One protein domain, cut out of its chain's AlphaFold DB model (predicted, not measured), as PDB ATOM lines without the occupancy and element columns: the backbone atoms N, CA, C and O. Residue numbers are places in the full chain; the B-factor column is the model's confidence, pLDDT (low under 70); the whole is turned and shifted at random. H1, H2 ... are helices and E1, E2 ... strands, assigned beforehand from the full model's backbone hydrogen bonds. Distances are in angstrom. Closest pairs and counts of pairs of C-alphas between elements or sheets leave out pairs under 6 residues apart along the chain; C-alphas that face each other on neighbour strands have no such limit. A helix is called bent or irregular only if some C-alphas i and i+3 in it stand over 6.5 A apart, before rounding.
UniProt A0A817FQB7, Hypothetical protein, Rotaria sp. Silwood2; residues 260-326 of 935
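This is residues 260 to 326 of the 935 residues of the protein "Hypothetical protein" of Rotaria sp. Silwood2 (UniProt A0A817FQB7). A small body of three steeply crossed helices, H1, H2 and H3, whose centres make a triangle, has a tiny two-stranded ribbon, E1 and E2, at one side; E1 leads straight into H1 and E2 straight into H3. From this body a tail, residues 314 to 326 with the short H4, sticks out and makes much of the length. The printed part has 67 residues, with four named helices and two named strands in the order E1 H1 H2 E2 H3 H4; the sheet E1 - E2 is antiparallel and the class is mostly helix. The whole is only just compact, close to loose, with a radius of gyration of the C-alphas of 12.6 A and spans of 42 by 22 by 20 A.

E1, residues 261 to 263, is the antiparallel neighbour of E2, residues 298 to 300, with N 262 and O 299 at 2.9 A. H1, residues 264 to 271, touches H2, residues 276 to 290, at a steep tilt of 67 degrees, opposite ways; the closest C-alphas, of Ser 269 and Val 279, are 5.2 A apart. H2 is only just irregular: C-alphas 277 and 280 are 6.9 A apart. With residues 286 to 290 alone, H2 touches H3, residues 301 to 308, only just about perpendicular at 72 degrees; the closest C-alphas, of Ile 286 and Tyr 307, are 6.9 A apart. H4, residues 319 to 322, touches no helix. Every O i to N i+4 pair is within hydrogen-bond range in H1 and H3, and 9 of 11 in H2; H4 is too short for such a pair.

E1 begins at C-alpha 261 (178.861, 203.322, 231.464). H2 is 21.4 A long, H3 10.7 A and H1 10.6 A. H4 ends at C-alpha 322 (204.062, 218.565, 249.152).

The C-alphas farthest apart, of Asn 260 and Gln 326, are 43.0 A apart. The printed part has no cut and no long link. Residues 321 to 322 have pLDDT under 70.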
ATOM      1  N   ASN A 260     176.487 199.948 232.215       72.31
ATOM      2  CA  ASN A 260     177.924 199.695 232.437       72.31
ATOM      3  C   ASN A 260     178.845 200.884 232.056       72.31
ATOM      4  O   ASN A 260     180.075 200.740 231.972       72.31
ATOM      5  N   GLN A 261     178.249 202.058 231.853       80.19
ATOM      6  CA  GLN A 261     178.861 203.322 231.464       80.19
ATOM      7  C   GLN A 261     178.120 204.479 232.154       80.19
ATOM      8  O   GLN A 261     176.995 204.321 232.622       80.19
ATOM      9  N   ILE A 262     178.782 205.626 232.275       84.50
ATOM     10  CA  ILE A 262     178.203 206.875 232.780       84.50
ATOM     11  C   ILE A 262     178.858 208.050 232.065       84.50
ATOM     12  O   ILE A 262     180.045 207.991 231.732       84.50
ATOM     13  N   SER A 263     178.115 209.137 231.861       88.75
ATOM     14  CA  SER A 263     178.733 210.382 231.416       88.75
ATOM     15  C   SER A 263     179.750 210.881 232.456       88.75
ATOM     16  O   SER A 263     179.523 210.802 233.667       88.75
ATOM     17  N   LEU A 264     180.881 211.399 231.987       88.81
ATOM     18  CA  LEU A 264     181.932 211.961 232.835       88.81
ATOM     19  C   LEU A 264     181.373 213.046 233.766       88.81
ATOM     20  O   LEU A 264     181.685 213.062 234.949       88.81
ATOM     21  N   GLU A 265     180.504 213.901 233.231       87.88
ATOM     22  CA  GLU A 265     179.910 215.036 233.937       87.88
ATOM     23  C   GLU A 265     178.939 214.580 235.035       87.88
ATOM     24  O   GLU A 265     178.997 215.071 236.160       87.88
ATOM     25  N   THR A 266     178.104 213.571 234.758       87.25
ATOM     26  CA  THR A 266     177.219 212.972 235.771       87.25
ATOM     27  C   THR A 266     178.012 212.238 236.851       87.25
ATOM     28  O   THR A 266     177.612 212.223 238.013       87.25
ATOM     29  N   PHE A 267     179.132 211.604 236.500       87.06
ATOM     30  CA  PHE A 267     179.984 210.963 237.495       87.06
ATOM     31  C   PHE A 267     180.687 211.993 238.384       87.06
ATOM     32  O   PHE A 267     180.617 211.875 239.605       87.06
ATOM     33  N   ALA A 268     181.284 213.029 237.788       88.81
ATOM     34  CA  ALA A 268     181.910 214.130 238.511       88.81
ATOM     35  C   ALA A 268     180.912 214.827 239.446       88.81
ATOM     36  O   ALA A 268     181.223 215.032 240.616       88.81
ATOM     37  N   SER A 269     179.679 215.087 238.987       87.56
ATOM     38  CA  SER A 269     178.645 215.685 239.837       87.56
ATOM     39  C   SER A 269     178.314 214.818 241.047       87.56
ATOM     40  O   SER A 269     178.104 215.338 242.135       87.56
ATOM     41  N   ARG A 270     178.308 213.488 240.912       85.00
ATOM     42  CA  ARG A 270     178.069 212.587 242.051       85.00
ATOM     43  C   ARG A 270     179.236 212.580 243.032       85.00
ATOM     44  O   ARG A 270     178.993 212.574 244.234       85.00
ATOM     45  N   VAL A 271     180.474 212.599 242.535       84.69
ATOM     46  CA  VAL A 271     181.677 212.666 243.384       84.69
ATOM     47  C   VAL A 271     181.695 213.962 244.199       84.69
ATOM     48  O   VAL A 271     182.003 213.927 245.388       84.69
ATOM     49  N   THR A 272     181.274 215.081 243.609       84.12
ATOM     50  CA  THR A 272     181.218 216.389 244.280       84.12
ATOM     51  C   THR A 272     179.918 216.640 245.054       84.12
ATOM     52  O   THR A 272     179.639 217.780 245.415       84.12
ATOM     53  N   ASN A 273     179.083 215.622 245.301       83.44
ATOM     54  CA  ASN A 273     177.761 215.775 245.937       83.44
ATOM     55  C   ASN A 273     176.855 216.836 245.268       83.44
ATOM     56  O   ASN A 273     176.026 217.473 245.915       83.44
ATOM     57  N   ASN A 274     176.974 216.977 243.949       79.06
ATOM     58  CA  ASN A 274     176.285 217.925 243.074       79.06
ATOM     59  C   ASN A 274     176.633 219.404 243.321       79.06
ATOM     60  O   ASN A 274     175.859 220.287 242.948       79.06
ATOM     61  N   GLU A 275     177.801 219.698 243.895       84.06
ATOM     62  CA  GLU A 275     178.332 221.062 243.949       84.06
ATOM     63  C   GLU A 275     178.800 221.508 242.557       84.06
ATOM     64  O   GLU A 275     179.877 221.120 242.098       84.06
ATOM     65  N   ILE A 276     177.967 222.314 241.885       80.50
ATOM     66  CA  ILE A 276     178.132 222.748 240.482       80.50
ATOM     67  C   ILE A 276     179.510 223.375 240.233       80.50
ATOM     68  O   ILE A 276     180.152 223.054 239.233       80.50
ATOM     69  N   ASP A 277     179.989 224.202 241.165       83.06
ATOM     70  CA  ASP A 277     181.262 224.925 241.042       83.06
ATOM     71  C   ASP A 277     182.484 223.989 241.005       83.06
ATOM     72  O   ASP A 277     183.531 224.351 240.467       83.06
ATOM     73  N   LEU A 278     182.352 222.763 241.524       84.25
ATOM     74  CA  LEU A 278     183.421 221.765 241.555       84.25
ATOM     75  C   LEU A 278     183.346 220.764 240.397       84.25
ATOM     76  O   LEU A 278     184.358 220.152 240.062       84.25
ATOM     77  N   VAL A 279     182.181 220.604 239.753       86.25
ATOM     78  CA  VAL A 279     181.958 219.561 238.729       86.25
ATOM     79  C   VAL A 279     182.925 219.693 237.558       86.25
ATOM     80  O   VAL A 279     183.457 218.688 237.087       86.25
ATOM     81  N   HIS A 280     183.179 220.918 237.087       86.31
ATOM     82  CA  HIS A 280     184.092 221.141 235.966       86.31
ATOM     83  C   HIS A 280     185.531 220.763 236.335       86.31
ATOM     84  O   HIS A 280     186.190 220.038 235.594       86.31
ATOM     85  N   HIS A 281     186.018 221.233 237.488       86.38
ATOM     86  CA  HIS A 281     187.362 220.914 237.971       86.38
ATOM     87  C   HIS A 281     187.534 219.403 238.159       86.38
ATOM     88  O   HIS A 281     188.505 218.816 237.689       86.38
ATOM     89  N   GLU A 282     186.541 218.756 238.767       88.81
ATOM     90  CA  GLU A 282     186.571 217.320 239.006       88.81
ATOM     91  C   GLU A 282     186.501 216.505 237.708       88.81
ATOM     92  O   GLU A 282     187.196 215.503 237.558       88.81
ATOM     93  N   SER A 283     185.730 216.963 236.720       88.69
ATOM     94  CA  SER A 283     185.688 216.336 235.393       88.69
ATOM     95  C   SER A 283     187.056 216.354 234.707       88.69
ATOM     96  O   SER A 283     187.444 215.351 234.101       88.69
ATOM     97  N   GLU A 284     187.803 217.458 234.815       88.25
ATOM     98  CA  GLU A 284     189.168 217.538 234.284       88.25
ATOM     99  C   GLU A 284     190.142 216.653 235.073       88.25
ATOM    100  O   GLU A 284     190.911 215.920 234.453       88.25
ATOM    101  N   ASN A 285     190.047 216.615 236.408       87.81
ATOM    102  CA  ASN A 285     190.848 215.710 237.245       87.81
ATOM    103  C   ASN A 285     190.657 214.242 236.841       87.81
ATOM    104  O   ASN A 285     191.622 213.496 236.647       87.81
ATOM    105  N   ILE A 286     189.400 213.820 236.676       89.31
ATOM    106  CA  ILE A 286     189.054 212.462 236.247       89.31
ATOM    107  C   ILE A 286     189.592 212.199 234.834       89.31
ATOM    108  O   ILE A 286     190.144 211.123 234.576       89.31
ATOM    109  N   ARG A 287     189.456 213.164 233.913       90.25
ATOM    110  CA  ARG A 287     189.955 213.052 232.536       90.25
ATOM    111  C   ARG A 287     191.470 212.878 232.499       90.25
ATOM    112  O   ARG A 287     191.945 211.994 231.782       90.25
ATOM    113  N   GLU A 288     192.205 213.678 233.263       87.00
ATOM    114  CA  GLU A 288     193.661 213.603 233.363       87.00
ATOM    115  C   GLU A 288     194.100 212.260 233.955       87.00
ATOM    116  O   GLU A 288     194.910 211.549 233.350       87.00
ATOM    117  N   PHE A 289     193.501 211.856 235.080       85.50
ATOM    118  CA  PHE A 289     193.818 210.594 235.747       85.50
ATOM    119  C   PHE A 289     193.595 209.382 234.830       85.50
ATOM    120  O   PHE A 289     194.456 208.504 234.715       85.50
ATOM    121  N   LEU A 290     192.445 209.332 234.153       85.69
ATOM    122  CA  LEU A 290     192.082 208.229 233.263       85.69
ATOM    123  C   LEU A 290     192.705 208.339 231.864       85.69
ATOM    124  O   LEU A 290     192.562 207.401 231.075       85.69
ATOM    125  N   ARG A 291     193.385 209.453 231.554       85.69
ATOM    126  CA  ARG A 291     193.942 209.778 230.230       85.69
ATOM    127  C   ARG A 291     192.901 209.653 229.116       85.69
ATOM    128  O   ARG A 291     193.153 209.024 228.086       85.69
ATOM    129  N   LEU A 292     191.707 210.199 229.343       86.69
ATOM    130  CA  LEU A 292     190.640 210.146 228.345       86.69
ATOM    131  C   LEU A 292     190.956 211.100 227.192       86.69
ATOM    132  O   LEU A 292     191.478 212.195 227.393       86.69
ATOM    133  N   ASN A 293     190.576 210.714 225.977       85.44
ATOM    134  CA  ASN A 293     190.613 211.628 224.839       85.44
ATOM    135  C   ASN A 293     189.608 212.774 225.053       85.44
ATOM    136  O   ASN A 293     188.528 212.541 225.592       85.44
ATOM    137  N   ASN A 294     189.887 213.974 224.534       78.12
ATOM    138  CA  ASN A 294     188.998 215.145 224.677       78.12
ATOM    139  C   ASN A 294     187.554 214.901 224.194       78.12
ATOM    140  O   ASN A 294     186.619 215.534 224.671       78.12
ATOM    141  N   ASN A 295     187.365 213.963 223.262       79.75
ATOM    142  CA  ASN A 295     186.054 213.617 222.711       79.75
ATOM    143  C   ASN A 295     185.321 212.521 223.504       79.75
ATOM    144  O   ASN A 295     184.157 212.243 223.221       79.75
ATOM    145  N   GLN A 296     185.981 211.871 224.465       84.94
ATOM    146  CA  GLN A 296     185.374 210.816 225.267       84.94
ATOM    147  C   GLN A 296     184.518 211.437 226.375       84.94
ATOM    148  O   GLN A 296     185.030 212.031 227.323       84.94
ATOM    149  N   ARG A 297     183.196 211.293 226.233       85.81
ATOM    150  CA  ARG A 297     182.198 211.830 227.174       85.81
ATOM    151  C   ARG A 297     181.721 210.820 228.206       85.81
ATOM    152  O   ARG A 297     181.113 211.215 229.192       85.81
ATOM    153  N   GLU A 298     182.004 209.544 227.987       88.31
ATOM    154  CA  GLU A 298     181.552 208.448 228.835       88.31
ATOM    155  C   GLU A 298     182.741 207.694 229.420       88.31
ATOM    156  O   GLU A 298     183.763 207.470 228.758       88.31
ATOM    157  N   ILE A 299     182.586 207.275 230.669       87.81
ATOM    158  CA  ILE A 299     183.525 206.410 231.368       87.81
ATOM    159  C   ILE A 299     182.842 205.092 231.713       87.81
ATOM    160  O   ILE A 299     181.652 205.024 232.013       87.81
ATOM    161  N   THR A 300     183.612 204.014 231.663       84.50
ATOM    162  CA  THR A 300     183.131 202.685 232.048       84.50
ATOM    163  C   THR A 300     183.037 202.550 233.565       84.50
ATOM    164  O   THR A 300     183.780 203.199 234.305       84.50
ATOM    165  N   LEU A 301     182.218 201.609 234.040       76.38
ATOM    166  CA  LEU A 301     182.162 201.241 235.460       76.38
ATOM    167  C   LEU A 301     183.554 200.943 236.049       76.38
ATOM    168  O   LEU A 301     183.859 201.331 237.175       76.38
ATOM    169  N   LYS A 302     184.419 200.273 235.277       76.12
ATOM    170  CA  LYS A 302     185.792 199.970 235.696       76.12
ATOM    171  C   LYS A 302     186.608 201.248 235.916       76.12
ATOM    172  O   LYS A 302     187.288 201.353 236.927       76.12
ATOM    173  N   GLN A 303     186.530 202.201 234.989       83.06
ATOM    174  CA  GLN A 303     187.245 203.474 235.087       83.06
ATOM    175  C   GLN A 303     186.755 204.321 236.267       83.06
ATOM    176  O   GLN A 303     187.573 204.887 236.983       83.06
ATOM    177  N   ALA A 304     185.443 204.347 236.513       82.12
ATOM    178  CA  ALA A 304     184.866 205.013 237.678       82.12
ATOM    179  C   ALA A 304     185.388 204.409 238.997       82.12
ATOM    180  O   ALA A 304     185.831 205.136 239.881       82.12
ATOM    181  N   ILE A 305     185.405 203.076 239.115       77.25
ATOM    182  CA  ILE A 305     185.973 202.385 240.283       77.25
ATOM    183  C   ILE A 305     187.471 202.687 240.415       77.25
ATOM    184  O   ILE A 305     187.930 203.019 241.505       77.25
ATOM    185  N   ASP A 306     188.239 202.591 239.328       78.06
ATOM    186  CA  ASP A 306     189.675 202.876 239.356       78.06
ATOM    187  C   ASP A 306     189.952 204.312 239.842       78.06
ATOM    188  O   ASP A 306     190.891 204.500 240.609       78.06
ATOM    189  N   TYR A 307     189.109 205.291 239.478       84.19
ATOM    190  CA  TYR A 307     189.186 206.663 239.990       84.19
ATOM    191  C   TYR A 307     188.861 206.761 241.485       84.19
ATOM    192  O   TYR A 307     189.670 207.296 242.242       84.19
ATOM    193  N   LEU A 308     187.726 206.205 241.932       81.56
ATOM    194  CA  LEU A 308     187.261 206.321 243.325       81.56
ATOM    195  C   LEU A 308     188.283 205.816 244.348       81.56
ATOM    196  O   LEU A 308     188.375 206.359 245.447       81.56
ATOM    197  N   TRP A 309     189.039 204.776 243.988       77.06
ATOM    198  CA  TRP A 309     190.060 204.160 244.840       77.06
ATOM    199  C   TRP A 309     191.477 204.688 244.581       77.06
ATOM    200  O   TRP A 309     192.436 204.157 245.143       77.06
ATOM    201  N   SER A 310     191.634 205.686 243.712       77.81
ATOM    202  CA  SER A 310     192.932 206.276 243.388       77.81
ATOM    203  C   SER A 310     193.336 207.383 244.363       77.81
ATOM    204  O   SER A 310     192.507 207.957 245.066       77.81
ATOM    205  N   GLU A 311     194.623 207.742 244.354       74.25
ATOM    206  CA  GLU A 311     195.115 208.927 245.068       74.25
ATOM    207  C   GLU A 311     194.537 210.246 244.521       74.25
ATOM    208  O   GLU A 311     194.542 211.234 245.254       74.25
ATOM    209  N   ALA A 312     194.025 210.264 243.280       80.31
ATOM    210  CA  ALA A 312     193.378 211.440 242.695       80.31
ATOM    211  C   ALA A 312     192.044 211.761 243.389       80.31
ATOM    212  O   ALA A 312     191.732 212.926 243.585       80.31
ATOM    213  N   ASN A 313     191.326 210.737 243.865       83.44
ATOM    214  CA  ASN A 313     190.126 210.883 244.695       83.44
ATOM    215  C   ASN A 313     190.449 210.768 246.199       83.44
ATOM    216  O   ASN A 313     189.675 210.230 246.996       83.44
ATOM    217  N   SER A 314     191.649 211.180 246.614       82.19
ATOM    218  CA  SER A 314     192.004 211.102 248.026       82.19
ATOM    219  C   SER A 314     191.206 212.114 248.842       82.19
ATOM    220  O   SER A 314     191.150 213.288 248.504       82.19
ATOM    221  N   ALA A 315     190.700 211.685 250.000       81.06
ATOM    222  CA  ALA A 315     190.099 212.593 250.978       81.06
ATOM    223  C   ALA A 315     191.091 213.632 251.549       81.06
ATOM    224  O   ALA A 315     190.683 214.532 252.278       81.06
ATOM    225  N   PHE A 316     192.392 213.486 251.276       78.94
ATOM    226  CA  PHE A 316     193.429 214.421 251.694       78.94
ATOM    227  C   PHE A 316     193.933 215.218 250.492       78.94
ATOM    228  O   PHE A 316     194.377 214.623 249.509       78.94
ATOM    229  N   ASP A 317     193.920 216.544 250.617       75.56
ATOM    230  CA  ASP A 317     194.393 217.470 249.589       75.56
ATOM    231  C   ASP A 317     195.860 217.166 249.197       75.56
ATOM    232  O   ASP A 317     196.757 217.213 250.050       75.56
ATOM    233  N   PRO A 318     196.141 216.851 247.917       71.00
ATOM    234  CA  PRO A 318     197.492 216.594 247.428       71.00
ATOM    235  C   PRO A 318     198.479 217.744 247.675       71.00
ATOM    236  O   PRO A 318     199.663 217.483 247.913       71.00
ATOM    237  N   ILE A 319     198.023 219.002 247.670       72.25
ATOM    238  CA  ILE A 319     198.882 220.171 247.928       72.25
ATOM    239  C   ILE A 319     199.442 220.092 249.348       72.25
ATOM    240  O   ILE A 319     200.643 220.274 249.560       72.25
ATOM    241  N   CYS A 320     198.606 219.684 250.306       73.06
ATOM    242  CA  CYS A 320     198.990 219.497 251.702       73.06
ATOM    243  C   CYS A 320     200.022 218.370 251.911       73.06
ATOM    244  O   CYS A 320     200.562 218.235 253.009       73.06
ATOM    245  N   ARG A 321     200.312 217.541 250.892       67.62
ATOM    246  CA  ARG A 321     201.372 216.512 250.948       67.62
ATOM    247  C   ARG A 321     202.749 217.037 250.570       67.62
ATOM    248  O   ARG A 321     203.747 216.471 251.003       67.62
ATOM    249  N   THR A 322     202.805 218.060 249.725       67.06
ATOM    250  CA  THR A 322     204.062 218.565 249.152       67.06
ATOM    251  C   THR A 322     204.434 219.942 249.684       67.06
ATOM    252  O   THR A 322     205.602 220.324 249.623       67.06
ATOM    253  N   GLN A 323     203.468 220.685 250.231       74.31
ATOM    254  CA  GLN A 323     203.665 222.051 250.696       74.31
ATOM    255  C   GLN A 323     203.026 222.277 252.066       74.31
ATOM    256  O   GLN A 323     201.951 221.767 252.381       74.31
ATOM    257  N   CYS A 324     203.700 223.086 252.885       78.00
ATOM    258  CA  CYS A 324     203.140 223.584 254.134       78.00
ATOM    259  C   CYS A 324     202.117 224.679 253.807       78.00
ATOM    260  O   CYS A 324     202.483 225.734 253.295       78.00
ATOM    261  N   ASN A 325     200.847 224.419 254.107       81.19
ATOM    262  CA  ASN A 325     199.727 225.331 253.869       81.19
ATOM    263  C   ASN A 325     199.418 226.254 255.067       81.19
ATOM    264  O   ASN A 325     198.462 227.023 255.019       81.19
ATOM    265  N   GLN A 326     200.197 226.168 256.148       87.19
ATOM    266  CA  GLN A 326     200.010 226.968 257.360       87.19
ATOM    267  C   GLN A 326     200.810 228.275 257.288       87.19
ATOM    268  O   GLN A 326     201.891 228.328 256.698       87.19
TER     269      GLN A 326